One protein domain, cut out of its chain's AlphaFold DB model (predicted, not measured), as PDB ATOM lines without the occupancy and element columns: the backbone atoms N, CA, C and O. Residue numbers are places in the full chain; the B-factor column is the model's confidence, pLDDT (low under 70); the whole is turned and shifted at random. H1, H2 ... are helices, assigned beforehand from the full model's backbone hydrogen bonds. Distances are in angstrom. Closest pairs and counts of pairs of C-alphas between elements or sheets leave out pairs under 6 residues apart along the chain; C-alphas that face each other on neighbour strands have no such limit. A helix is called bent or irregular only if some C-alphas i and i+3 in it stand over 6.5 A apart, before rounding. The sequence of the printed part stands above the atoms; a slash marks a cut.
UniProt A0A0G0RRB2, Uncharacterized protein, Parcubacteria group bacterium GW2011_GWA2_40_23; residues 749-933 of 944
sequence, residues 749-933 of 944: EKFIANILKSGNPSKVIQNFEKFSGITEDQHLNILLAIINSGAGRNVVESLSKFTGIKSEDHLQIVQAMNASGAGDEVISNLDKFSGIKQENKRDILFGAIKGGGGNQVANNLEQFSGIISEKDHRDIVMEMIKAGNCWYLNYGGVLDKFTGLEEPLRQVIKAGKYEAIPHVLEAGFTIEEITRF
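AT A GLANCE: This is residues 749 to 933 of the 944 residues of an uncharacterized protein of Parcubacteria group bacterium GW2011_GWA2_40_23 (UniProt A0A0G0RRB2). The chain is wound in stacked turns along one long axis: H1, H3 and H5 stand side by side in one row that H7 continues, and the short H2, H4 and H6 make a second row packed on it. Beyond the sharply kinked H7, H9 and H10 carry the stack on at a changed angle, and H12, H13 and H14 make the far end. The printed part has 185 residues, with fourteen named helices, H1 to H14 in order, and no named strand; its class is all helix. It is elongated, spanning 65 by 34 by 28 A, and only just compact, close to loose, with a radius of gyration of the C-alphas of 19.2 A.

IN THESE COORDINATES: H1, residues 749 to 757, begins with C-alpha 749 at (22.511, -18.802, -1.981). H2 is residues 761 to 766, H3 776 to 788, 19.5 A long, H4 792 to 797, H5 807 to 819, 19.7 A, and H6 823 to 828. H7, residues 838 to 859, 20.2 A, is irregular, with a kink of 128 degrees near residue 853. H8 is 861 to 864, H9 870 to 882, 19.6 A, H10 886 to 890, H11 894 to 897, H12 903 to 910 and H13 917 to 922. H14, residues 927 to 932, ends with C-alpha 932 at (62.541, -17.612, -44.249). H3, H5 and H9 are only just irregular, with C-alphas 777 and 780 6.8 A apart, 808 and 811 6.9 A, 871 and 874 6.6 A.

HOW THE PARTS SIT: The hub, H7, touches H5, H6, H9 and H10, the closest C-alphas being Gly 851 and Asn 818, 4.6 A, Gly 853 and Asp 824, 3.7 A, Gly 854 and Met 880, 5.6 A, and Asn 855 and Tyr 888, 5.7 A. H3 touches H5 at a shallow tilt of 16 degrees, the same way, closest at the C-alphas of Ile 787 and Met 817, 6.0 A. H1 touches H3 at 13 degrees, a shallow tilt, closest at Glu 749 and Ile 782, 6.7 A. H4 touches H6, closest at the C-alphas of Arg 793 and Glu 825, 5.9 A, and only just touches H2, with 3 pairs within 8 A. H8 and H7 meet only through their link, and H11 is close to but not clearly touching H10. H12 touches H10 and H14; H13 touches H9, about perpendicular at 81 degrees. Helix packing is mostly crossed, few touching pairs being at a shallow tilt, but only just: 4 of 12. Every O i to N i+4 pair is within hydrogen-bond range in H1, H2, H6, H12, H13 and H14, against 7 of 9 in H3, H5 and H9, 12 of 18 in H7, 0 of 2 in H4 and 0 of 1 in H10, where O i to N i+3 gives 2 of 3 in H4 and 2 of 2 in H10; H8 and H11 are too short for an i+4 pair.

THE WHOLE: The C-alphas farthest apart, Ser 772 and Arg 932, are 65.4 A apart. The printed part has no cut and no long link. Mean pLDDT of the printed part is 82.6; residues 772, 892, 913, 915 to 916 and 931 are under 70.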
ATOM      1  N   GLU A 749      21.554 -18.408  -0.941       77.75
ATOM      2  CA  GLU A 749      22.511 -18.802  -1.981       77.75
ATOM      3  C   GLU A 749      21.810 -19.025  -3.329       77.75
ATOM      4  O   GLU A 749      22.263 -18.532  -4.363       77.75
ATOM      5  N   LYS A 750      20.636 -19.677  -3.321       78.06
ATOM      6  CA  LYS A 750      19.799 -19.825  -4.527       78.06
ATOM      7  C   LYS A 750      19.270 -18.482  -5.009       78.06
ATOM      8  O   LYS A 750      19.229 -18.228  -6.212       78.06
ATOM      9  N   PHE A 751      18.884 -17.606  -4.082       77.44
ATOM     10  CA  PHE A 751      18.447 -16.260  -4.425       77.44
ATOM     11  C   PHE A 751      19.553 -15.465  -5.122       77.44
ATOM     12  O   PHE A 751      19.314 -14.897  -6.186       77.44
ATOM     13  N   ILE A 752      20.772 -15.490  -4.580       80.50
ATOM     14  CA  ILE A 752      21.929 -14.854  -5.213       80.50
ATOM     15  C   ILE A 752      22.218 -15.482  -6.573       80.50
ATOM     16  O   ILE A 752      22.351 -14.751  -7.551       80.50
ATOM     17  N   ALA A 753      22.221 -16.812  -6.684       80.81
ATOM     18  CA  ALA A 753      22.396 -17.492  -7.965       80.81
ATOM     19  C   ALA A 753      21.368 -17.027  -9.014       80.81
ATOM     20  O   ALA A 753      21.710 -16.836 -10.179       80.81
ATOM     21  N   ASN A 754      20.124 -16.771  -8.608       76.25
ATOM     22  CA  ASN A 754      19.085 -16.236  -9.486       76.25
ATOM     23  C   ASN A 754      19.335 -14.774  -9.902       76.25
ATOM     24  O   ASN A 754      19.053 -14.414 -11.046       76.25
ATOM     25  N   ILE A 755      19.913 -13.945  -9.027       77.31
ATOM     26  CA  ILE A 755      20.369 -12.590  -9.388       77.31
ATOM     27  C   ILE A 755      21.544 -12.651 -10.376       77.31
ATOM     28  O   ILE A 755      21.612 -11.858 -11.315       77.31
ATOM     29  N   LEU A 756      22.452 -13.610 -10.210       82.31
ATOM     30  CA  LEU A 756      23.583 -13.804 -11.119       82.31
ATOM     31  C   LEU A 756      23.120 -14.274 -12.500       82.31
ATOM     32  O   LEU A 756      23.532 -13.704 -13.508       82.31
ATOM     33  N   LYS A 757      22.182 -15.229 -12.555       79.06
ATOM     34  CA  LYS A 757      21.541 -15.674 -13.807       79.06
ATOM     35  C   LYS A 757      20.821 -14.542 -14.542       79.06
ATOM     36  O   LYS A 757      20.734 -14.585 -15.764       79.06
ATOM     37  N   SER A 758      20.315 -13.533 -13.826       70.31
ATOM     38  CA  SER A 758      19.684 -12.362 -14.448       70.31
ATOM     39  C   SER A 758      20.690 -11.332 -14.982       70.31
ATOM     40  O   SER A 758      20.277 -10.281 -15.467       70.31
ATOM     41  N   GLY A 759      21.998 -11.618 -14.911       76.06
ATOM     42  CA  GLY A 759      23.058 -10.770 -15.455       76.06
ATOM     43  C   GLY A 759      23.396  -9.561 -14.583       76.06
ATOM     44  O   GLY A 759      23.873  -8.555 -15.097       76.06
ATOM     45  N   ASN A 760      23.139  -9.625 -13.269       77.06
ATOM     46  CA  ASN A 760      23.351  -8.500 -12.347       77.06
ATOM     47  C   ASN A 760      24.391  -8.771 -11.230       77.06
ATOM     48  O   ASN A 760      24.111  -8.488 -10.060       77.06
ATOM     49  N   PRO A 761      25.602  -9.276 -11.528       82.00
ATOM     50  CA  PRO A 761      26.578  -9.619 -10.491       82.00
ATOM     51  C   PRO A 761      27.078  -8.431  -9.672       82.00
ATOM     52  O   PRO A 761      27.241  -8.548  -8.457       82.00
ATOM     53  N   SER A 762      27.219  -7.251 -10.277       78.50
ATOM     54  CA  SER A 762      27.639  -6.044  -9.555       78.50
ATOM     55  C   SER A 762      26.661  -5.658  -8.438       78.50
ATOM     56  O   SER A 762      27.091  -5.160  -7.401       78.50
ATOM     57  N   LYS A 763      25.355  -5.935  -8.595       76.31
ATOM     58  CA  LYS A 763      24.348  -5.661  -7.552       76.31
ATOM     59  C   LYS A 763      24.505  -6.582  -6.351       76.31
ATOM     60  O   LYS A 763      24.341  -6.111  -5.224       76.31
ATOM     61  N   VAL A 764      24.846  -7.852  -6.592       82.06
ATOM     62  CA  VAL A 764      25.156  -8.819  -5.530       82.06
ATOM     63  C   VAL A 764      26.359  -8.329  -4.735       82.06
ATOM     64  O   VAL A 764      26.276  -8.210  -3.522       82.06
ATOM     65  N   ILE A 765      27.442  -7.952  -5.415       82.31
ATOM     66  CA  ILE A 765      28.688  -7.509  -4.774       82.31
ATOM     67  C   ILE A 765      28.503  -6.201  -3.986       82.31
ATOM     68  O   ILE A 765      28.986  -6.057  -2.862       82.31
ATOM     69  N   GLN A 766      27.801  -5.220  -4.559       77.62
ATOM     70  CA  GLN A 766      27.575  -3.927  -3.903       77.62
ATOM     71  C   GLN A 766      26.747  -4.061  -2.625       77.62
ATOM     72  O   GLN A 766      26.982  -3.320  -1.675       77.62
ATOM     73  N   ASN A 767      25.815  -5.011  -2.597       75.00
ATOM     74  CA  ASN A 767      24.863  -5.187  -1.509       75.00
ATOM     75  C   ASN A 767      25.076  -6.495  -0.740       75.00
ATOM     76  O   ASN A 767      24.151  -6.936  -0.067       75.00
ATOM     77  N   PHE A 768      26.262  -7.109  -0.837       82.25
ATOM     78  CA  PHE A 768      26.508  -8.441  -0.284       82.25
ATOM     79  C   PHE A 768      26.170  -8.519   1.216       82.25
ATOM     80  O   PHE A 768      25.426  -9.391   1.647       82.25
ATOM     81  N   GLU A 769      26.590  -7.508   1.978       76.75
ATOM     82  CA  GLU A 769      26.328  -7.355   3.418       76.75
ATOM     83  C   GLU A 769      24.837  -7.190   3.772       76.75
ATOM     84  O   GLU A 769      24.444  -7.384   4.919       76.75
ATOM     85  N   LYS A 770      23.985  -6.828   2.801       72.75
ATOM     86  CA  LYS A 770      22.538  -6.659   3.008       72.75
ATOM     87  C   LYS A 770      21.765  -7.970   2.877       72.75
ATOM     88  O   LYS A 770      20.589  -8.007   3.238       72.75
ATOM     89  N   PHE A 771      22.369  -9.027   2.336       73.06
ATOM     90  CA  PHE A 771      21.705 -10.323   2.264       73.06
ATOM     91  C   PHE A 771      21.756 -11.003   3.633       73.06
ATOM     92  O   PHE A 771      22.795 -11.473   4.088       73.06
ATOM     93  N   SER A 772      20.603 -11.079   4.289       68.62
ATOM     94  CA  SER A 772      20.450 -11.843   5.527       68.62
ATOM     95  C   SER A 772      20.454 -13.358   5.266       68.62
ATOM     96  O   SER A 772      19.964 -13.824   4.234       68.62
ATOM     97  N   GLY A 773      20.988 -14.134   6.217       74.06
ATOM     98  CA  GLY A 773      20.944 -15.603   6.202       74.06
ATOM     99  C   GLY A 773      22.061 -16.304   5.420       74.06
ATOM    100  O   GLY A 773      21.980 -17.517   5.245       74.06
ATOM    101  N   ILE A 774      23.079 -15.572   4.959       82.75
ATOM    102  CA  ILE A 774      24.302 -16.147   4.382       82.75
ATOM    103  C   ILE A 774      25.269 -16.475   5.519       82.75
ATOM    104  O   ILE A 774      25.566 -15.607   6.340       82.75
ATOM    105  N   THR A 775      25.751 -17.715   5.578       83.88
ATOM    106  CA  THR A 775      26.815 -18.106   6.513       83.88
ATOM    107  C   THR A 775      28.194 -17.927   5.881       83.88
ATOM    108  O   THR A 775      28.333 -17.947   4.659       83.88
ATOM    109  N   GLU A 776      29.236 -17.799   6.706       85.88
ATOM    110  CA  GLU A 776      30.621 -17.669   6.224       85.88
ATOM    111  C   GLU A 776      31.029 -18.823   5.295       85.88
ATOM    112  O   GLU A 776      31.640 -18.583   4.257       85.88
ATOM    113  N   ASP A 777      30.586 -20.050   5.589       84.50
ATOM    114  CA  ASP A 777      30.842 -21.234   4.755       84.50
ATOM    115  C   ASP A 777      30.245 -21.125   3.336       84.50
ATOM    116  O   ASP A 777      30.699 -21.797   2.410       84.50
ATOM    117  N   GLN A 778      29.237 -20.271   3.129       86.44
ATOM    118  CA  GLN A 778      28.617 -20.043   1.818       86.44
ATOM    119  C   GLN A 778      29.327 -18.957   0.999       86.44
ATOM    120  O   GLN A 778      29.076 -18.837  -0.204       86.44
ATOM    121  N   HIS A 779      30.212 -18.162   1.611       90.12
ATOM    122  CA  HIS A 779      30.865 -17.035   0.939       90.12
ATOM    123  C   HIS A 779      31.690 -17.493  -0.266       90.12
ATOM    124  O   HIS A 779      31.616 -16.859  -1.318       90.12
ATOM    125  N   LEU A 780      32.412 -18.613  -0.144       89.69
ATOM    126  CA  LEU A 780      33.217 -19.159  -1.234       89.69
ATOM    127  C   LEU A 780      32.355 -19.543  -2.443       89.69
ATOM    128  O   LEU A 780      32.631 -19.104  -3.558       89.69
ATOM    129  N   ASN A 781      31.279 -20.304  -2.232       89.38
ATOM    130  CA  ASN A 781      30.387 -20.721  -3.318       89.38
ATOM    131  C   ASN A 781      29.763 -19.522  -4.037       89.38
ATOM    132  O   ASN A 781      29.711 -19.489  -5.269       89.38
ATOM    133  N   ILE A 782      29.317 -18.520  -3.277       88.88
ATOM    134  CA  ILE A 782      28.723 -17.308  -3.842       88.88
ATOM    135  C   ILE A 782      29.762 -16.516  -4.636       88.88
ATOM    136  O   ILE A 782      29.484 -16.084  -5.755       88.88
ATOM    137  N   LEU A 783      30.966 -16.355  -4.092       90.19
ATOM    138  CA  LEU A 783      32.059 -15.658  -4.754       90.19
ATOM    139  C   LEU A 783      32.447 -16.347  -6.070       90.19
ATOM    140  O   LEU A 783      32.566 -15.683  -7.099       90.19
ATOM    141  N   LEU A 784      32.547 -17.679  -6.080       90.31
ATOM    142  CA  LEU A 784      32.796 -18.453  -7.298       90.31
ATOM    143  C   LEU A 784      31.661 -18.298  -8.319       90.31
ATOM    144  O   LEU A 784      31.923 -18.140  -9.513       90.31
ATOM    145  N   ALA A 785      30.402 -18.283  -7.876       89.06
ATOM    146  CA  ALA A 785      29.265 -18.038  -8.760       89.06
ATOM    147  C   ALA A 785      29.314 -16.632  -9.389       89.06
ATOM    148  O   ALA A 785      29.012 -16.476 -10.574       89.06
ATOM    149  N   ILE A 786      29.731 -15.617  -8.626       89.31
ATOM    150  CA  ILE A 786      29.926 -14.248  -9.122       89.31
ATOM    151  C   ILE A 786      31.030 -14.212 -10.189       89.31
ATOM    152  O   ILE A 786      30.827 -13.630 -11.257       89.31
ATOM    153  N   ILE A 787      32.169 -14.867  -9.950       89.44
ATOM    154  CA  ILE A 787      33.270 -14.953 -10.923       89.44
ATOM    155  C   ILE A 787      32.794 -15.608 -12.221       89.44
ATOM    156  O   ILE A 787      32.971 -15.046 -13.301       89.44
ATOM    157  N   ASN A 788      32.106 -16.745 -12.112       88.56
ATOM    158  CA  ASN A 788      31.597 -17.494 -13.260       88.56
ATOM    159  C   ASN A 788      30.541 -16.723 -14.070       88.56
ATOM    160  O   ASN A 788      30.303 -17.048 -15.231       88.56
ATOM    161  N   SER A 789      29.924 -15.686 -13.492       85.00
ATOM    162  CA  SER A 789      29.033 -14.766 -14.214       85.00
ATOM    163  C   SER A 789      29.764 -13.651 -14.982       85.00
ATOM    164  O   SER A 789      29.114 -12.796 -15.581       85.00
ATOM    165  N   GLY A 790      31.104 -13.647 -14.975       83.44
ATOM    166  CA  GLY A 790      31.943 -12.681 -15.693       83.44
ATOM    167  C   GLY A 790      32.330 -11.439 -14.881       83.44
ATOM    168  O   GLY A 790      32.889 -10.499 -15.435       83.44
ATOM    169  N   ALA A 791      32.061 -11.412 -13.572       84.06
ATOM    170  CA  ALA A 791      32.330 -10.258 -12.706       84.06
ATOM    171  C   ALA A 791      33.616 -10.391 -11.872       84.06
ATOM    172  O   ALA A 791      33.690  -9.875 -10.756       84.06
ATOM    173  N   GLY A 792      34.636 -11.072 -12.406       82.69
ATOM    174  CA  GLY A 792      35.900 -11.324 -11.702       82.69
ATOM    175  C   GLY A 792      36.579 -10.050 -11.183       82.69
ATOM    176  O   GLY A 792      37.027 -10.021 -10.041       82.69
ATOM    177  N   ARG A 793      36.562  -8.956 -11.957       82.25
ATOM    178  CA  ARG A 793      37.098  -7.647 -11.536       82.25
ATOM    179  C   ARG A 793      36.480  -7.133 -10.238       82.25
ATOM    180  O   ARG A 793      37.181  -6.799  -9.287       82.25
ATOM    181  N   ASN A 794      35.154  -7.104 -10.183       82.44
ATOM    182  CA  ASN A 794      34.424  -6.562  -9.042       82.44
ATOM    183  C   ASN A 794      34.626  -7.394  -7.766       82.44
ATOM    184  O   ASN A 794      34.502  -6.863  -6.662       82.44
ATOM    185  N   VAL A 795      34.935  -8.688  -7.909       84.00
ATOM    186  CA  VAL A 795      35.215  -9.582  -6.779       84.00
ATOM    187  C   VAL A 795      36.491  -9.171  -6.055       84.00
ATOM    188  O   VAL A 795      36.484  -9.086  -4.833       84.00
ATOM    189  N   VAL A 796      37.562  -8.840  -6.777       81.56
ATOM    190  CA  VAL A 796      38.854  -8.480  -6.165       81.56
ATOM    191  C   VAL A 796      38.799  -7.152  -5.414       81.56
ATOM    192  O   VAL A 796      39.422  -6.987  -4.363       81.56
ATOM    193  N   GLU A 797      38.029  -6.199  -5.932       81.06
ATOM    194  CA  GLU A 797      37.783  -4.911  -5.274       81.06
ATOM    195  C   GLU A 797      36.944  -5.066  -3.995       81.06
ATOM    196  O   GLU A 797      37.020  -4.228  -3.101       81.06
ATOM    197  N   SER A 798      36.160  -6.144  -3.895       83.94
ATOM    198  CA  SER A 798      35.215  -6.389  -2.799       83.94
ATOM    199  C   SER A 798      35.522  -7.652  -1.992       83.94
ATOM    200  O   SER A 798      34.660  -8.102  -1.239       83.94
ATOM    201  N   LEU A 799      36.726  -8.221  -2.118       84.88
ATOM    202  CA  LEU A 799      37.112  -9.475  -1.458       84.88
ATOM    203  C   LEU A 799      36.948  -9.382   0.068       84.88
ATOM    204  O   LEU A 799      36.494 -10.327   0.703       84.88
ATOM    205  N   SER A 800      37.215  -8.202   0.636       83.62
ATOM    206  CA  SER A 800      37.051  -7.904   2.063       83.62
ATOM    207  C   SER A 800      35.614  -8.041   2.580       83.62
ATOM    208  O   SER A 800      35.429  -8.210   3.781       83.62
ATOM    209  N   LYS A 801      34.600  -8.000   1.704       85.12
ATOM    210  CA  LYS A 801      33.193  -8.214   2.084       85.12
ATOM    211  C   LYS A 801      32.869  -9.684   2.351       85.12
ATOM    212  O   LYS A 801      31.855  -9.988   2.972       85.12
ATOM    213  N   PHE A 802      33.709 -10.601   1.876       87.31
ATOM    214  CA  PHE A 802      33.514 -12.037   2.025       87.31
ATOM    215  C   PHE A 802      34.362 -12.560   3.193       87.31
ATOM    216  O   PHE A 802      35.388 -13.200   2.995       87.31
ATOM    217  N   THR A 803      33.918 -12.317   4.429       84.25
ATOM    218  CA  THR A 803      34.680 -12.656   5.653       84.25
ATOM    219  C   THR A 803      35.010 -14.143   5.809       84.25
ATOM    220  O   THR A 803      36.054 -14.476   6.359       84.25
ATOM    221  N   GLY A 804      34.164 -15.033   5.280       85.62
ATOM    222  CA  GLY A 804      34.391 -16.480   5.266       85.62
ATOM    223  C   GLY A 804      35.480 -16.998   4.317       85.62
ATOM    224  O   GLY A 804      35.713 -18.203   4.301       85.62
ATOM    225  N   ILE A 805      36.143 -16.142   3.527       90.38
ATOM    226  CA  ILE A 805      37.229 -16.568   2.629       90.38
ATOM    227  C   ILE A 805      38.526 -16.742   3.417       90.38
ATOM    228  O   ILE A 805      39.054 -15.792   3.998       90.38
ATOM    229  N   LYS A 806      39.071 -17.957   3.397       89.56
ATOM    230  CA  LYS A 806      40.337 -18.298   4.047       89.56
ATOM    231  C   LYS A 806      41.475 -18.303   3.034       89.56
ATOM    232  O   LYS A 806      41.280 -18.453   1.830       89.56
ATOM    233  N   SER A 807      42.708 -18.222   3.531       87.31
ATOM    234  CA  SER A 807      43.905 -18.284   2.681       87.31
ATOM    235  C   SER A 807      43.977 -19.569   1.842       87.31
ATOM    236  O   SER A 807      44.475 -19.541   0.721       87.31
ATOM    237  N   GLU A 808      43.451 -20.686   2.345       88.00
ATOM    238  CA  GLU A 808      43.376 -21.958   1.609       88.00
ATOM    239  C   GLU A 808      42.478 -21.897   0.359       88.00
ATOM    240  O   GLU A 808      42.755 -22.591  -0.621       88.00
ATOM    241  N   ASP A 809      41.493 -20.996   0.331       90.25
ATOM    242  CA  ASP A 809      40.553 -20.843  -0.784       90.25
ATOM    243  C   ASP A 809      41.131 -20.014  -1.942       90.25
ATOM    244  O   ASP A 809      40.661 -20.086  -3.081       90.25
ATOM    245  N   HIS A 810      42.178 -19.222  -1.681       90.38
ATOM    246  CA  HIS A 810      42.723 -18.249  -2.634       90.38
ATOM    247  C   HIS A 810      43.154 -18.880  -3.963       90.38
ATOM    248  O   HIS A 810      42.975 -18.278  -5.021       90.38
ATOM    249  N   LEU A 811      43.692 -20.103  -3.928       90.25
ATOM    250  CA  LEU A 811      44.092 -20.815  -5.141       90.25
ATOM    251  C   LEU A 811      42.884 -21.110  -6.041       90.25
ATOM    252  O   LEU A 811      42.945 -20.868  -7.247       90.25
ATOM    253  N   GLN A 812      41.784 -21.593  -5.457       91.88
ATOM    254  CA  GLN A 812      40.562 -21.911  -6.192       91.88
ATOM    255  C   GLN A 812      39.924 -20.647  -6.783       91.88
ATOM    256  O   GLN A 812      39.481 -20.656  -7.931       91.88
ATOM    257  N   ILE A 813      39.928 -19.546  -6.027       90.81
ATOM    258  CA  ILE A 813      39.414 -18.244  -6.472       90.81
ATOM    259  C   ILE A 813      40.184 -17.747  -7.696       90.81
ATOM    260  O   ILE A 813      39.584 -17.396  -8.712       90.81
ATOM    261  N   VAL A 814      41.516 -17.775  -7.634       90.75
ATOM    262  CA  VAL A 814      42.374 -17.333  -8.739       90.75
ATOM    263  C   VAL A 814      42.215 -18.215  -9.976       90.75
ATOM    264  O   VAL A 814      42.156 -17.704 -11.095       90.75
ATOM    265  N   GLN A 815      42.089 -19.531  -9.801       90.75
ATOM    266  CA  GLN A 815      41.817 -20.442 -10.914       90.75
ATOM    267  C   GLN A 815      40.476 -20.130 -11.592       90.75
ATOM    268  O   GLN A 815      40.421 -20.074 -12.822       90.75
ATOM    269  N   ALA A 816      39.422 -19.867 -10.814       91.50
ATOM    270  CA  ALA A 816      38.120 -19.476 -11.350       91.50
ATOM    271  C   ALA A 816      38.187 -18.134 -12.097       91.50
ATOM    272  O   ALA A 816      37.646 -18.015 -13.193       91.50
ATOM    273  N   MET A 817      38.897 -17.144 -11.547       90.38
ATOM    274  CA  MET A 817      39.079 -15.836 -12.185       90.38
ATOM    275  C   MET A 817      39.818 -15.927 -13.520       90.38
ATOM    276  O   MET A 817      39.420 -15.300 -14.502       90.38
ATOM    277  N   ASN A 818      40.878 -16.729 -13.578       89.38
ATOM    278  CA  ASN A 818      41.608 -16.970 -14.818       89.38
ATOM    279  C   ASN A 818      40.707 -17.639 -15.865       89.38
ATOM    280  O   ASN A 818      40.680 -17.212 -17.018       89.38
ATOM    281  N   ALA A 819      39.918 -18.639 -15.456       89.25
ATOM    282  CA  ALA A 819      38.970 -19.318 -16.338       89.25
ATOM    283  C   ALA A 819      37.846 -18.394 -16.843       89.25
ATOM    284  O   ALA A 819      37.378 -18.568 -17.966       89.25
ATOM    285  N   SER A 820      37.437 -17.391 -16.056       87.00
ATOM    286  CA  SER A 820      36.427 -16.400 -16.451       87.00
ATOM    287  C   SER A 820      36.984 -15.237 -17.284       87.00
ATOM    288  O   SER A 820      36.251 -14.284 -17.540       87.00
ATOM    289  N   GLY A 821      38.270 -15.256 -17.657       87.06
ATOM    290  CA  GLY A 821      38.898 -14.171 -18.420       87.06
ATOM    291  C   GLY A 821      39.243 -12.922 -17.598       87.06
ATOM    292  O   GLY A 821      39.324 -11.830 -18.150       87.06
ATOM    293  N   ALA A 822      39.422 -13.057 -16.279       88.12
ATOM    294  CA  ALA A 822      39.809 -11.966 -15.376       88.12
ATOM    295  C   ALA A 822      41.297 -12.033 -14.971       88.12
ATOM    296  O   ALA A 822      41.660 -11.672 -13.850       88.12
ATOM    297  N   GLY A 823      42.168 -12.507 -15.867       88.81
ATOM    298  CA  GLY A 823      43.591 -12.718 -15.583       88.81
ATOM    299  C   GLY A 823      44.365 -11.435 -15.267       88.81
ATOM    300  O   GLY A 823      45.250 -11.451 -14.414       88.81
ATOM    301  N   ASP A 824      44.006 -10.307 -15.886       88.50
ATOM    302  CA  ASP A 824      44.625  -9.002 -15.591       88.50
ATOM    303  C   ASP A 824      44.427  -8.600 -14.116       88.50
ATOM    304  O   ASP A 824      45.331  -8.061 -13.473       88.50
ATOM    305  N   GLU A 825      43.250  -8.904 -13.564       89.12
ATOM    306  CA  GLU A 825      42.868  -8.546 -12.195       89.12
ATOM    307  C   GLU A 825      43.552  -9.431 -11.158       89.12
ATOM    308  O   GLU A 825      43.926  -8.946 -10.088       89.12
ATOM    309  N   VAL A 826      43.770 -10.707 -11.496       88.44
ATOM    310  CA  VAL A 826      44.573 -11.638 -10.691       88.44
ATOM    311  C   VAL A 826      45.992 -11.104 -10.522       88.44
ATOM    312  O   VAL A 826      46.503 -11.070  -9.406       88.44
ATOM    313  N   ILE A 827      46.628 -10.669 -11.613       88.44
ATOM    314  CA  ILE A 827      48.022 -10.208 -11.587       88.44
ATOM    315  C   ILE A 827      48.155  -8.876 -10.854       88.44
ATOM    316  O   ILE A 827      49.042  -8.727 -10.017       88.44
ATOM    317  N   SER A 828      47.241  -7.939 -11.112       86.00
ATOM    318  CA  SER A 828      47.262  -6.602 -10.501       86.00
ATOM    319  C   SER A 828      47.010  -6.610  -8.988       86.00
ATOM    320  O   SER A 828      47.284  -5.618  -8.322       86.00
ATOM    321  N   ASN A 829      46.479  -7.710  -8.446       86.62
ATOM    322  CA  ASN A 829      46.107  -7.844  -7.036       86.62
ATOM    323  C   ASN A 829      46.636  -9.150  -6.416       86.62
ATOM    324  O   ASN A 829      46.029  -9.697  -5.492       86.62
ATOM    325  N   LEU A 830      47.735  -9.698  -6.943       84.25
ATOM    326  CA  LEU A 830      48.272 -10.984  -6.487       84.25
ATOM    327  C   LEU A 830      48.661 -10.961  -4.995       84.25
ATOM    328  O   LEU A 830      48.602 -11.985  -4.315       84.25
ATOM    329  N   ASP A 831      49.010  -9.784  -4.478       84.12
ATOM    330  CA  ASP A 831      49.303  -9.501  -3.071       84.12
ATOM    331  C   ASP A 831      48.107  -9.747  -2.137       84.12
ATOM    332  O   ASP A 831      48.294 -10.203  -1.006       84.12
ATOM    333  N   LYS A 832      46.873  -9.538  -2.616       85.00
ATOM    334  CA  LYS A 832      45.647  -9.848  -1.860       85.00
ATOM    335  C   LYS A 832      45.431 -11.350  -1.685       85.00
ATOM    336  O   LYS A 832      44.712 -11.766  -0.778       85.00
ATOM    337  N   PHE A 833      46.083 -12.178  -2.501       86.56
ATOM    338  CA  PHE A 833      45.965 -13.629  -2.450       86.56
ATOM    339  C   PHE A 833      47.128 -14.293  -1.689       86.56
ATOM    340  O   PHE A 833      47.786 -15.207  -2.183       86.56
ATOM    341  N   SER A 834      47.336 -13.892  -0.434       82.31
ATOM    342  CA  SER A 834      48.454 -14.339   0.421       82.31
ATOM    343  C   SER A 834      48.579 -15.859   0.624       82.31
ATOM    344  O   SER A 834      49.680 -16.361   0.838       82.31
ATOM    345  N   GLY A 835      47.477 -16.608   0.529       84.62
ATOM    346  CA  GLY A 835      47.463 -18.071   0.606       84.62
ATOM    347  C   GLY A 835      48.022 -18.824  -0.607       84.62
ATOM    348  O   GLY A 835      48.140 -20.051  -0.567       84.62
ATOM    349  N   ILE A 836      48.399 -18.128  -1.683       87.06
ATOM    350  CA  ILE A 836      49.034 -18.758  -2.841       87.06
ATOM    351  C   ILE A 836      50.486 -19.116  -2.516       87.06
ATOM    352  O   ILE A 836      51.364 -18.253  -2.408       87.06
ATOM    353  N   LYS A 837      50.756 -20.421  -2.438       85.62
ATOM    354  CA  LYS A 837      52.110 -20.954  -2.260       85.62
ATOM    355  C   LYS A 837      52.995 -20.688  -3.481       85.62
ATOM    356  O   LYS A 837      52.508 -20.633  -4.612       85.62
ATOM    357  N   GLN A 838      54.299 -20.540  -3.250       80.75
ATOM    358  CA  GLN A 838      55.274 -20.153  -4.276       80.75
ATOM    359  C   GLN A 838      55.288 -21.127  -5.464       80.75
ATOM    360  O   GLN A 838      55.355 -20.682  -6.607       80.75
ATOM    361  N   GLU A 839      55.149 -22.428  -5.204       81.38
ATOM    362  CA  GLU A 839      55.106 -23.483  -6.220       81.38
ATOM    363  C   GLU A 839      53.945 -23.333  -7.216       81.38
ATOM    364  O   GLU A 839      54.084 -23.717  -8.373       81.38
ATOM    365  N   ASN A 840      52.836 -22.706  -6.810       84.62
ATOM    366  CA  ASN A 840      51.651 -22.528  -7.656       84.62
ATOM    367  C   ASN A 840      51.689 -21.223  -8.464       84.62
ATOM    368  O   ASN A 840      50.921 -21.059  -9.413       84.62
ATOM    369  N   LYS A 841      52.558 -20.269  -8.101       83.00
ATOM    370  CA  LYS A 841      52.568 -18.930  -8.715       83.00
ATOM    371  C   LYS A 841      52.928 -18.962 -10.199       83.00
ATOM    372  O   LYS A 841      52.421 -18.136 -10.954       83.00
ATOM    373  N   ARG A 842      53.751 -19.928 -10.626       86.62
ATOM    374  CA  ARG A 842      54.080 -20.132 -12.044       86.62
ATOM    375  C   ARG A 842      52.830 -20.505 -12.841       86.62
ATOM    376  O   ARG A 842      52.509 -19.832 -13.815       86.62
ATOM    377  N   ASP A 843      52.080 -21.506 -12.390       87.75
ATOM    378  CA  ASP A 843      50.859 -21.954 -13.071       87.75
ATOM    379  C   ASP A 843      49.767 -20.879 -13.071       87.75
ATOM    380  O   ASP A 843      49.046 -20.720 -14.057       87.75
ATOM    381  N   ILE A 844      49.680 -20.083 -12.003       87.25
ATOM    382  CA  ILE A 844      48.774 -18.932 -11.921       87.25
ATOM    383  C   ILE A 844      49.123 -17.866 -12.954       87.25
ATOM    384  O   ILE A 844      48.213 -17.327 -13.579       87.25
ATOM    385  N   LEU A 845      50.409 -17.579 -13.161       88.38
ATOM    386  CA  LEU A 845      50.867 -16.605 -14.148       88.38
ATOM    387  C   LEU A 845      50.500 -17.047 -15.571       88.38
ATOM    388  O   LEU A 845      49.932 -16.268 -16.335       88.38
ATOM    389  N   PHE A 846      50.715 -18.321 -15.901       89.69
ATOM    390  CA  PHE A 846      50.270 -18.886 -17.178       89.69
ATOM    391  C   PHE A 846      48.742 -18.912 -17.316       89.69
ATOM    392  O   PHE A 846      48.209 -18.602 -18.382       89.69
ATOM    393  N   GLY A 847      48.021 -19.236 -16.241       90.94
ATOM    394  CA  GLY A 847      46.563 -19.158 -16.196       90.94
ATOM    395  C   GLY A 847      46.046 -17.737 -16.423       90.94
ATOM    396  O   GLY A 847      45.093 -17.548 -17.175       90.94
ATOM    397  N   ALA A 848      46.708 -16.736 -15.841       90.19
ATOM    398  CA  ALA A 848      46.349 -15.336 -16.000       90.19
ATOM    399  C   ALA A 848      46.544 -14.873 -17.441       90.19
ATOM    400  O   ALA A 848      45.639 -14.256 -17.989       90.19
ATOM    401  N   ILE A 849      47.651 -15.241 -18.098       89.88
ATOM    402  CA  ILE A 849      47.869 -14.939 -19.524       89.88
ATOM    403  C   ILE A 849      46.725 -15.496 -20.379       89.88
ATOM    404  O   ILE A 849      46.172 -14.768 -21.203       89.88
ATOM    405  N   LYS A 850      46.330 -16.756 -20.153       89.94
ATOM    406  CA  LYS A 850      45.195 -17.386 -20.852       89.94
ATOM    407  C   LYS A 850      43.875 -16.665 -20.582       89.94
ATOM    408  O   LYS A 850      43.052 -16.548 -21.482       89.94
ATOM    409  N   GLY A 851      43.700 -16.148 -19.370       86.00
ATOM    410  CA  GLY A 851      42.560 -15.336 -18.960       86.00
ATOM    411  C   GLY A 851      42.642 -13.857 -19.358       86.00
ATOM    412  O   GLY A 851      41.999 -13.048 -18.701       86.00
ATOM    413  N   GLY A 852      43.448 -13.474 -20.356       85.62
ATOM    414  CA  GLY A 852      43.569 -12.084 -20.832       85.62
ATOM    415  C   GLY A 852      44.595 -11.219 -20.087       85.62
ATOM    416  O   GLY A 852      44.823 -10.081 -20.464       85.62
ATOM    417  N   GLY A 853      45.281 -11.779 -19.088       88.44
ATOM    418  CA  GLY A 853      46.248 -11.123 -18.200       88.44
ATOM    419  C   GLY A 853      47.605 -10.743 -18.803       88.44
ATOM    420  O   GLY A 853      48.528 -10.372 -18.075       88.44
ATOM    421  N   GLY A 854      47.797 -10.932 -20.113       87.56
ATOM    422  CA  GLY A 854      49.125 -10.907 -20.733       87.56
ATOM    423  C   GLY A 854      49.839  -9.560 -20.598       87.56
ATOM    424  O   GLY A 854      51.048  -9.528 -20.375       87.56
ATOM    425  N   ASN A 855      49.101  -8.452 -20.678       86.94
ATOM    426  CA  ASN A 855      49.661  -7.111 -20.524       86.94
ATOM    427  C   ASN A 855      50.244  -6.894 -19.122       86.94
ATOM    428  O   ASN A 855      51.367  -6.410 -18.971       86.94
ATOM    429  N   GLN A 856      49.484  -7.272 -18.089       88.25
ATOM    430  CA  GLN A 856      49.908  -7.081 -16.705       88.25
ATOM    431  C   GLN A 856      51.107  -7.961 -16.358       88.25
ATOM    432  O   GLN A 856      52.033  -7.485 -15.701       88.25
ATOM    433  N   VAL A 857      51.147  -9.200 -16.856       88.06
ATOM    434  CA  VAL A 857      52.319 -10.073 -16.689       88.06
ATOM    435  C   VAL A 857      53.561  -9.455 -17.329       88.06
ATOM    436  O   VAL A 857      54.616  -9.404 -16.704       88.06
ATOM    437  N   ALA A 858      53.444  -8.952 -18.556       84.56
ATOM    438  CA  ALA A 858      54.593  -8.459 -19.301       84.56
ATOM    439  C   ALA A 858      55.131  -7.116 -18.764       84.56
ATOM    440  O   ALA A 858      56.342  -6.883 -18.741       84.56
ATOM    441  N   ASN A 859      54.251  -6.244 -18.263       83.94
ATOM    442  CA  ASN A 859      54.667  -4.990 -17.630       83.94
ATOM    443  C   ASN A 859      55.325  -5.204 -16.264       83.94
ATOM    444  O   ASN A 859      56.271  -4.482 -15.944       83.94
ATOM    445  N   ASN A 860      54.884  -6.219 -15.518       82.88
ATOM    446  CA  ASN A 860      55.357  -6.530 -14.170       82.88
ATOM    447  C   ASN A 860      56.317  -7.734 -14.127       82.88
ATOM    448  O   ASN A 860      56.506  -8.318 -13.064       82.88
ATOM    449  N   LEU A 861      56.948  -8.102 -15.252       82.56
ATOM    450  CA  LEU A 861      57.799  -9.295 -15.371       82.56
ATOM    451  C   LEU A 861      58.882  -9.377 -14.276       82.56
ATOM    452  O   LEU A 861      59.133 -10.443 -13.717       82.56
ATOM    453  N   GLU A 862      59.466  -8.234 -13.907       78.81
ATOM    454  CA  GLU A 862      60.488  -8.121 -12.855       78.81
ATOM    455  C   GLU A 862      59.980  -8.547 -11.468       78.81
ATOM    456  O   GLU A 862      60.728  -9.152 -10.696       78.81
ATOM    457  N   GLN A 863      58.695  -8.313 -11.172       79.00
ATOM    458  CA  GLN A 863      58.057  -8.722  -9.913       79.00
ATOM    459  C   GLN A 863      57.950 -10.250  -9.789       79.00
ATOM    460  O   GLN A 863      57.789 -10.774  -8.687       79.00
ATOM    461  N   PHE A 864      58.086 -10.976 -10.904       80.69
ATOM    462  CA  PHE A 864      58.021 -12.434 -10.954       80.69
ATOM    463  C   PHE A 864      59.392 -13.108 -11.058       80.69
ATOM    464  O   PHE A 864      59.448 -14.333 -11.106       80.69
ATOM    465  N   SER A 865      60.501 -12.365 -11.017       74.06
ATOM    466  CA  SER A 865      61.873 -12.892 -11.173       74.06
ATOM    467  C   SER A 865      62.272 -14.021 -10.199       74.06
ATOM    468  O   SER A 865      63.196 -14.779 -10.481       74.06
ATOM    469  N   GLY A 866      61.568 -14.180  -9.069       73.81
ATOM    470  CA  GLY A 866      61.722 -15.306  -8.128       73.81
ATOM    471  C   GLY A 866      60.781 -16.503  -8.361       73.81
ATOM    472  O   GLY A 866      60.716 -17.404  -7.526       73.81
ATOM    473  N   ILE A 867      59.996 -16.482  -9.439       80.62
ATOM    474  CA  ILE A 867      58.967 -17.474  -9.815       80.62
ATOM    475  C   ILE A 867      59.198 -17.956 -11.252       80.62
ATOM    476  O   ILE A 867      59.034 -19.142 -11.535       80.62
ATOM    477  N   ILE A 868      59.572 -17.038 -12.145       82.81
ATOM    478  CA  ILE A 868      59.890 -17.306 -13.546       82.81
ATOM    479  C   ILE A 868      61.388 -17.119 -13.777       82.81
ATOM    480  O   ILE A 868      62.008 -16.190 -13.264       82.81
ATOM    481  N   SER A 869      61.971 -18.031 -14.545       83.94
ATOM    482  CA  SER A 869      63.360 -17.983 -14.981       83.94
ATOM    483  C   SER A 869      63.448 -17.548 -16.443       83.94
ATOM    484  O   SER A 869      62.460 -17.569 -17.175       83.94
ATOM    485  N   GLU A 870      64.657 -17.243 -16.915       82.06
ATOM    486  CA  GLU A 870      64.902 -16.956 -18.334       82.06
ATOM    487  C   GLU A 870      64.389 -18.067 -19.270       82.06
ATOM    488  O   GLU A 870      63.928 -17.792 -20.375       82.06
ATOM    489  N   LYS A 871      64.389 -19.327 -18.814       82.94
ATOM    490  CA  LYS A 871      63.876 -20.460 -19.599       82.94
ATOM    491  C   LYS A 871      62.363 -20.386 -19.825       82.94
ATOM    492  O   LYS A 871      61.878 -20.939 -20.804       82.94
ATOM    493  N   ASP A 872      61.637 -19.695 -18.949       85.62
ATOM    494  CA  ASP A 872      60.182 -19.547 -19.014       85.62
ATOM    495  C   ASP A 872      59.746 -18.393 -19.929       85.62
ATOM    496  O   ASP A 872      58.599 -18.357 -20.369       85.62
ATOM    497  N   HIS A 873      60.644 -17.454 -20.256       88.06
ATOM    498  CA  HIS A 873      60.327 -16.277 -21.074       88.06
ATOM    499  C   HIS A 873      59.751 -16.643 -22.442       88.06
ATOM    500  O   HIS A 873      58.789 -16.026 -22.901       88.06
ATOM    501  N   ARG A 874      60.313 -17.677 -23.074       86.69
ATOM    502  CA  ARG A 874      59.820 -18.195 -24.351       86.69
ATOM    503  C   ARG A 874      58.387 -18.706 -24.228       86.69
ATOM    504  O   ARG A 874      57.541 -18.350 -25.043       86.69
ATOM    505  N   ASP A 875      58.109 -19.500 -23.202       88.25
ATOM    506  CA  ASP A 875      56.785 -20.082 -22.987       88.25
ATOM    507  C   ASP A 875      55.746 -19.002 -22.662       88.25
ATOM    508  O   ASP A 875      54.627 -19.059 -23.168       88.25
ATOM    509  N   ILE A 876      56.125 -17.973 -21.896       88.19
ATOM    510  CA  ILE A 876      55.270 -16.813 -21.601       88.19
ATOM    511  C   ILE A 876      54.898 -16.075 -22.888       88.19
ATOM    512  O   ILE A 876      53.718 -15.825 -23.132       88.19
ATOM    513  N   VAL A 877      55.881 -15.769 -23.740       87.62
ATOM    514  CA  VAL A 877      55.646 -15.107 -25.033       87.62
ATOM    515  C   VAL A 877      54.731 -15.948 -25.921       87.62
ATOM    516  O   VAL A 877      53.790 -15.420 -26.515       87.62
ATOM    517  N   MET A 878      54.955 -17.261 -25.976       86.06
ATOM    518  CA  MET A 878      54.119 -18.172 -26.754       86.06
ATOM    519  C   MET A 878      52.680 -18.234 -26.240       86.06
ATOM    520  O   MET A 878      51.745 -18.191 -27.041       86.06
ATOM    521  N   GLU A 879      52.476 -18.294 -24.926       89.31
ATOM    522  CA  GLU A 879      51.135 -18.271 -24.337       89.31
ATOM    523  C   GLU A 879      50.452 -16.910 -24.518       89.31
ATOM    524  O   GLU A 879      49.259 -16.869 -24.807       89.31
ATOM    525  N   MET A 880      51.194 -15.798 -24.471       87.50
ATOM    526  CA  MET A 880      50.652 -14.476 -24.805       87.50
ATOM    527  C   MET A 880      50.181 -14.405 -26.258       87.50
ATOM    528  O   MET A 880      49.125 -13.837 -26.522       87.50
ATOM    529  N   ILE A 881      50.918 -14.998 -27.201       84.69
ATOM    530  CA  ILE A 881      50.503 -15.058 -28.608       84.69
ATOM    531  C   ILE A 881      49.229 -15.895 -28.759       84.69
ATOM    532  O   ILE A 881      48.273 -15.422 -29.371       84.69
ATOM    533  N   LYS A 882      49.180 -17.094 -28.163       84.56
ATOM    534  CA  LYS A 882      48.002 -17.981 -28.221       84.56
ATOM    535  C   LYS A 882      46.754 -17.353 -27.604       84.56
ATOM    536  O   LYS A 882      45.660 -17.539 -28.124       84.56
ATOM    537  N   ALA A 883      46.918 -16.606 -26.516       82.75
ATOM    538  CA  ALA A 883      45.828 -15.915 -25.839       82.75
ATOM    539  C   ALA A 883      45.396 -14.609 -26.541       82.75
ATOM    540  O   ALA A 883      44.489 -13.940 -26.059       82.75
ATOM    541  N   GLY A 884      46.037 -14.218 -27.654       83.38
ATOM    542  CA  GLY A 884      45.728 -12.973 -28.371       83.38
ATOM    543  C   GLY A 884      46.311 -11.701 -27.734       83.38
ATOM    544  O   GLY A 884      46.001 -10.596 -28.164       83.38
ATOM    545  N   ASN A 885      47.206 -11.836 -26.751       80.12
ATOM    546  CA  ASN A 885      47.853 -10.739 -26.016       80.12
ATOM    547  C   ASN A 885      49.159 -10.244 -26.672       80.12
ATOM    548  O   ASN A 885      49.935  -9.493 -26.082       80.12
ATOM    549  N   CYS A 886      49.448 -10.686 -27.891       79.62
ATOM    550  CA  CYS A 886      50.697 -10.430 -28.610       79.62
ATOM    551  C   CYS A 886      50.923  -8.958 -28.979       79.62
ATOM    552  O   CYS A 886      52.074  -8.532 -29.063       79.62
ATOM    553  N   TRP A 887      49.860  -8.161 -29.133       79.50
ATOM    554  CA  TRP A 887      49.975  -6.710 -29.322       79.50
ATOM    555  C   TRP A 887      50.797  -6.042 -28.204       79.50
ATOM    556  O   TRP A 887      51.637  -5.187 -28.493       79.50
ATOM    557  N   TYR A 888      50.635  -6.481 -26.951       83.31
ATOM    558  CA  TYR A 888      51.338  -5.908 -25.800       83.31
ATOM    559  C   TYR A 888      52.851  -6.143 -25.829       83.31
ATOM    560  O   TYR A 888      53.599  -5.343 -25.276       83.31
ATOM    561  N   LEU A 889      53.324  -7.185 -26.522       83.12
ATOM    562  CA  LEU A 889      54.758  -7.453 -26.662       83.12
ATOM    563  C   LEU A 889      55.470  -6.347 -27.456       83.12
ATOM    564  O   LEU A 889      56.622  -6.030 -27.172       83.12
ATOM    565  N   ASN A 890      54.779  -5.715 -28.409       79.31
ATOM    566  CA  ASN A 890      55.327  -4.625 -29.223       79.31
ATOM    567  C   ASN A 890      55.219  -3.243 -28.562       79.31
ATOM    568  O   ASN A 890      55.727  -2.265 -29.111       79.31
ATOM    569  N   TYR A 891      54.553  -3.136 -27.412       77.25
ATOM    570  CA  TYR A 891      54.335  -1.866 -26.730       77.25
ATOM    571  C   TYR A 891      55.423  -1.616 -25.674       77.25
ATOM    572  O   TYR A 891      55.846  -2.534 -24.980       77.25
ATOM    573  N   GLY A 892      55.899  -0.372 -25.544       69.75
ATOM    574  CA  GLY A 892      56.704   0.073 -24.393       69.75
ATOM    575  C   GLY A 892      58.016  -0.683 -24.110       69.75
ATOM    576  O   GLY A 892      58.436  -0.725 -22.959       69.75
ATOM    577  N   GLY A 893      58.651  -1.304 -25.114       77.25
ATOM    578  CA  GLY A 893      59.892  -2.077 -24.923       77.25
ATOM    579  C   GLY A 893      59.702  -3.405 -24.176       77.25
ATOM    580  O   GLY A 893      60.672  -4.006 -23.724       77.25
ATOM    581  N   VAL A 894      58.462  -3.885 -24.039       83.94
ATOM    582  CA  VAL A 894      58.125  -5.111 -23.301       83.94
ATOM    583  C   VAL A 894      58.854  -6.343 -23.849       83.94
ATOM    584  O   VAL A 894      59.385  -7.129 -23.067       83.94
ATOM    585  N   LEU A 895      58.952  -6.502 -25.174       85.00
ATOM    586  CA  LEU A 895      59.689  -7.611 -25.797       85.00
ATOM    587  C   LEU A 895      61.176  -7.655 -25.401       85.00
ATOM    588  O   LEU A 895      61.775  -8.732 -25.377       85.00
ATOM    589  N   ASP A 896      61.779  -6.510 -25.079       85.50
ATOM    590  CA  ASP A 896      63.191  -6.435 -24.692       85.50
ATOM    591  C   ASP A 896      63.415  -6.916 -23.245       85.50
ATOM    592  O   ASP A 896      64.523  -7.326 -22.906       85.50
ATOM    593  N   LYS A 897      62.357  -6.966 -22.417       85.69
ATOM    594  CA  LYS A 897      62.396  -7.536 -21.056       85.69
ATOM    595  C   LYS A 897      62.508  -9.064 -21.051       85.69
ATOM    596  O   LYS A 897      63.027  -9.643 -20.101       85.69
ATOM    597  N   PHE A 898      62.031  -9.727 -22.102       86.00
ATOM    598  CA  PHE A 898      62.126 -11.178 -22.244       86.00
ATOM    599  C   PHE A 898      63.486 -11.551 -22.829       86.00
ATOM    600  O   PHE A 898      63.732 -11.313 -24.007       86.00
ATOM    601  N   THR A 899      64.378 -12.140 -22.041       83.25
ATOM    602  CA  THR A 899      65.675 -12.675 -22.498       83.25
ATOM    603  C   THR A 899      65.556 -14.119 -23.015       83.25
ATOM    604  O   THR A 899      64.513 -14.748 -22.860       83.25
ATOM    605  N   GLY A 900      66.585 -14.633 -23.698       80.56
ATOM    606  CA  GLY A 900      66.607 -16.018 -24.199       80.56
ATOM    607  C   GLY A 900      65.703 -16.335 -25.403       80.56
ATOM    608  O   GLY A 900      65.703 -17.472 -25.867       80.56
ATOM    609  N   LEU A 901      64.954 -15.360 -25.932       83.62
ATOM    610  CA  LEU A 901      64.131 -15.528 -27.140       83.62
ATOM    611  C   LEU A 901      64.989 -15.650 -28.403       83.62
ATOM    612  O   LEU A 901      65.922 -14.862 -28.594       83.62
ATOM    613  N   GLU A 902      64.624 -16.565 -29.302       83.38
ATOM    614  CA  GLU A 902      65.283 -16.698 -30.598       83.38
ATOM    615  C   GLU A 902      65.070 -15.426 -31.444       83.38
ATOM    616  O   GLU A 902      63.954 -14.910 -31.549       83.38
ATOM    617  N   GLU A 903      66.125 -14.917 -32.087       79.00
ATOM    618  CA  GLU A 903      66.057 -13.701 -32.917       79.00
ATOM    619  C   GLU A 903      64.974 -13.772 -34.019       79.00
ATOM    620  O   GLU A 903      64.234 -12.798 -34.185       79.00
ATOM    621  N   PRO A 904      64.763 -14.921 -34.699       78.50
ATOM    622  CA  PRO A 904      63.622 -15.099 -35.592       78.50
ATOM    623  C   PRO A 904      62.261 -14.798 -34.940       78.50
ATOM    624  O   PRO A 904      61.438 -14.105 -35.532       78.50
ATOM    625  N   LEU A 905      62.027 -15.243 -33.698       79.12
ATOM    626  CA  LEU A 905      60.765 -15.015 -32.981       79.12
ATOM    627  C   LEU A 905      60.556 -13.522 -32.711       79.12
ATOM    628  O   LEU A 905      59.469 -12.989 -32.944       79.12
ATOM    629  N   ARG A 906      61.620 -12.830 -32.282       80.88
ATOM    630  CA  ARG A 906      61.595 -11.378 -32.054       80.88
ATOM    631  C   ARG A 906      61.239 -10.611 -33.321       80.88
ATOM    632  O   ARG A 906      60.447  -9.673 -33.256       80.88
ATOM    633  N   GLN A 907      61.800 -11.007 -34.462       78.81
ATOM    634  CA  GLN A 907      61.540 -10.357 -35.746       78.81
ATOM    635  C   GLN A 907      60.088 -10.535 -36.198       78.81
ATOM    636  O   GLN A 907      59.468  -9.559 -36.624       78.81
ATOM    637  N   VAL A 908      59.513 -11.737 -36.056       75.50
ATOM    638  CA  VAL A 908      58.101 -11.976 -36.413       75.50
ATOM    639  C   VAL A 908      57.158 -11.170 -35.514       75.50
ATOM    640  O   VAL A 908      56.202 -10.573 -36.016       75.50
ATOM    641  N   ILE A 909      57.444 -11.092 -34.208       80.50
ATOM    642  CA  ILE A 909      56.654 -10.291 -33.261       80.50
ATOM    643  C   ILE A 909      56.731  -8.800 -33.631       80.50
ATOM    644  O   ILE A 909      55.684  -8.184 -33.844       80.50
ATOM    645  N   LYS A 910      57.939  -8.241 -33.829       78.81
ATOM    646  CA  LYS A 910      58.152  -6.831 -34.230       78.81
ATOM    647  C   LYS A 910      57.492  -6.476 -35.564       78.81
ATOM    648  O   LYS A 910      57.036  -5.350 -35.741       78.81
ATOM    649  N   ALA A 911      57.401  -7.429 -36.492       74.81
ATOM    650  CA  ALA A 911      56.729  -7.248 -37.778       74.81
ATOM    651  C   ALA A 911      55.190  -7.206 -37.679       74.81
ATOM    652  O   ALA A 911      54.529  -6.953 -38.685       74.81
ATOM    653  N   GLY A 912      54.614  -7.475 -36.502       70.31
ATOM    654  CA  GLY A 912      53.170  -7.418 -36.265       70.31
ATOM    655  C   GLY A 912      52.372  -8.571 -36.885       70.31
ATOM    656  O   GLY A 912      51.157  -8.471 -37.003       70.31
ATOM    657  N   LYS A 913      53.035  -9.658 -37.306       67.44
ATOM    658  CA  LYS A 913      52.427 -10.796 -38.027       67.44
ATOM    659  C   LYS A 913      52.299 -12.040 -37.141       67.44
ATOM    660  O   LYS A 913      52.734 -13.129 -37.503       67.44
ATOM    661  N   TYR A 914      51.757 -11.855 -35.945       73.38
ATOM    662  CA  TYR A 914      51.793 -12.848 -34.866       73.38
ATOM    663  C   TYR A 914      50.579 -13.791 -34.814       73.38
ATOM    664  O   TYR A 914      50.683 -14.869 -34.236       73.38
ATOM    665  N   GLU A 915      49.458 -13.436 -35.450       66.81
ATOM    666  CA  GLU A 915      48.197 -14.202 -35.404       66.81
ATOM    667  C   GLU A 915      48.326 -15.612 -36.004       66.81
ATOM    668  O   GLU A 915      47.656 -16.545 -35.574       66.81
ATOM    669  N   ALA A 916      49.224 -15.791 -36.977       68.94
ATOM    670  CA  ALA A 916      49.447 -17.069 -37.649       68.94
ATOM    671  C   ALA A 916      50.509 -17.954 -36.966       68.94
ATOM    672  O   ALA A 916      50.624 -19.129 -37.309       68.94
ATOM    673  N   ILE A 917      51.284 -17.428 -36.006       75.69
ATOM    674  CA  ILE A 917      52.407 -18.158 -35.390       75.69
ATOM    675  C   ILE A 917      51.954 -19.472 -34.729       75.69
ATOM    676  O   ILE A 917      52.582 -20.492 -35.013       75.69
ATOM    677  N   PRO A 918      50.892 -19.514 -33.893       74.50
ATOM    678  CA  PRO A 918      50.484 -20.758 -33.240       74.50
ATOM    679  C   PRO A 918      50.142 -21.861 -34.244       74.50
ATOM    680  O   PRO A 918      50.648 -22.972 -34.123       74.50
ATOM    681  N   HIS A 919      49.377 -21.525 -35.284       71.06
ATOM    682  CA  HIS A 919      48.946 -22.471 -36.315       71.06
ATOM    683  C   HIS A 919      50.108 -23.015 -37.150       71.06
ATOM    684  O   HIS A 919      50.128 -24.190 -37.505       71.06
ATOM    685  N   VAL A 920      51.096 -22.172 -37.456       72.88
ATOM    686  CA  VAL A 920      52.255 -22.584 -38.255       72.88
ATOM    687  C   VAL A 920      53.210 -23.458 -37.431       72.88
ATOM    688  O   VAL A 920      53.748 -24.433 -37.953       72.88
ATOM    689  N   LEU A 921      53.357 -23.188 -36.131       73.69
ATOM    690  CA  LEU A 921      54.099 -24.068 -35.223       73.69
ATOM    691  C   LEU A 921      53.382 -25.410 -34.999       73.69
ATOM    692  O   LEU A 921      54.031 -26.453 -34.997       73.69
ATOM    693  N   GLU A 922      52.053 -25.406 -34.850       76.81
ATOM    694  CA  GLU A 922      51.233 -26.626 -34.749       76.81
ATOM    695  C   GLU A 922      51.318 -27.489 -36.014       76.81
ATOM    696  O   GLU A 922      51.308 -28.717 -35.929       76.81
ATOM    697  N   ALA A 923      51.481 -26.863 -37.182       74.31
ATOM    698  CA  ALA A 923      51.723 -27.541 -38.453       74.31
ATOM    699  C   ALA A 923      53.158 -28.099 -38.606       74.31
ATOM    700  O   ALA A 923      53.483 -28.665 -39.649       74.31
ATOM    701  N   GLY A 924      54.008 -27.974 -37.580       74.81
ATOM    702  CA  GLY A 924      55.344 -28.571 -37.521       74.81
ATOM    703  C   GLY A 924      56.473 -27.706 -38.086       74.81
ATOM    704  O   GLY A 924      57.606 -28.178 -38.148       74.81
ATOM    705  N   PHE A 925      56.198 -26.458 -38.476       76.12
ATOM    706  CA  PHE A 925      57.234 -25.538 -38.942       76.12
ATOM    707  C   PHE A 925      57.988 -24.918 -37.763       76.12
ATOM    708  O   PHE A 925      57.419 -24.593 -36.723       76.12
ATOM    709  N   THR A 926      59.285 -24.704 -37.938       79.31
ATOM    710  CA  THR A 926      60.141 -23.993 -36.986       79.31
ATOM    711  C   THR A 926      60.011 -22.475 -37.148       79.31
ATOM    712  O   THR A 926      59.698 -21.966 -38.224       79.31
ATOM    713  N   ILE A 927      60.314 -21.709 -36.094       73.00
ATOM    714  CA  ILE A 927      60.303 -20.232 -36.142       73.00
ATOM    715  C   ILE A 927      61.280 -19.708 -37.215       73.00
ATOM    716  O   ILE A 927      61.014 -18.707 -37.882       73.00
ATOM    717  N   GLU A 928      62.387 -20.415 -37.437       75.44
ATOM    718  CA  GLU A 928      63.350 -20.080 -38.484       75.44
ATOM    719  C   GLU A 928      62.754 -20.259 -39.893       75.44
ATOM    720  O   GLU A 928      62.893 -19.373 -40.740       75.44
ATOM    721  N   GLU A 929      62.003 -21.335 -40.140       75.19
ATOM    722  CA  GLU A 929      61.269 -21.536 -41.400       75.19
ATOM    723  C   GLU A 929      60.191 -20.467 -41.613       75.19
ATOM    724  O   GLU A 929      60.047 -19.962 -42.726       75.19
ATOM    725  N   ILE A 930      59.506 -20.042 -40.546       73.06
ATOM    726  CA  ILE A 930      58.524 -18.949 -40.592       73.06
ATOM    727  C   ILE A 930      59.165 -17.646 -41.092       73.06
ATOM    728  O   ILE A 930      58.607 -16.968 -41.957       73.06
ATOM    729  N   THR A 931      60.354 -17.301 -40.588       68.38
ATOM    730  CA  THR A 931      61.070 -16.088 -41.026       68.38
ATOM    731  C   THR A 931      61.624 -16.177 -42.444       68.38
ATOM    732  O   THR A 931      61.649 -15.172 -43.155       68.38
ATOM    733  N   ARG A 932      62.030 -17.374 -42.888       74.19
ATOM    734  CA  ARG A 932      62.541 -17.612 -44.249       74.19
ATOM    735  C   ARG A 932      61.439 -17.640 -45.305       74.19
ATOM    736  O   ARG A 932      61.704 -17.320 -46.462       74.19
ATOM    737  N   PHE A 933      60.209 -17.975 -44.917       72.00
ATOM    738  CA  PHE A 933      59.059 -18.076 -45.812       72.00
ATOM    739  C   PHE A 933      57.906 -17.172 -45.345       72.00
ATOM    740  O   PHE A 933      56.901 -17.659 -44.822       72.00
TER     741      PHE A 933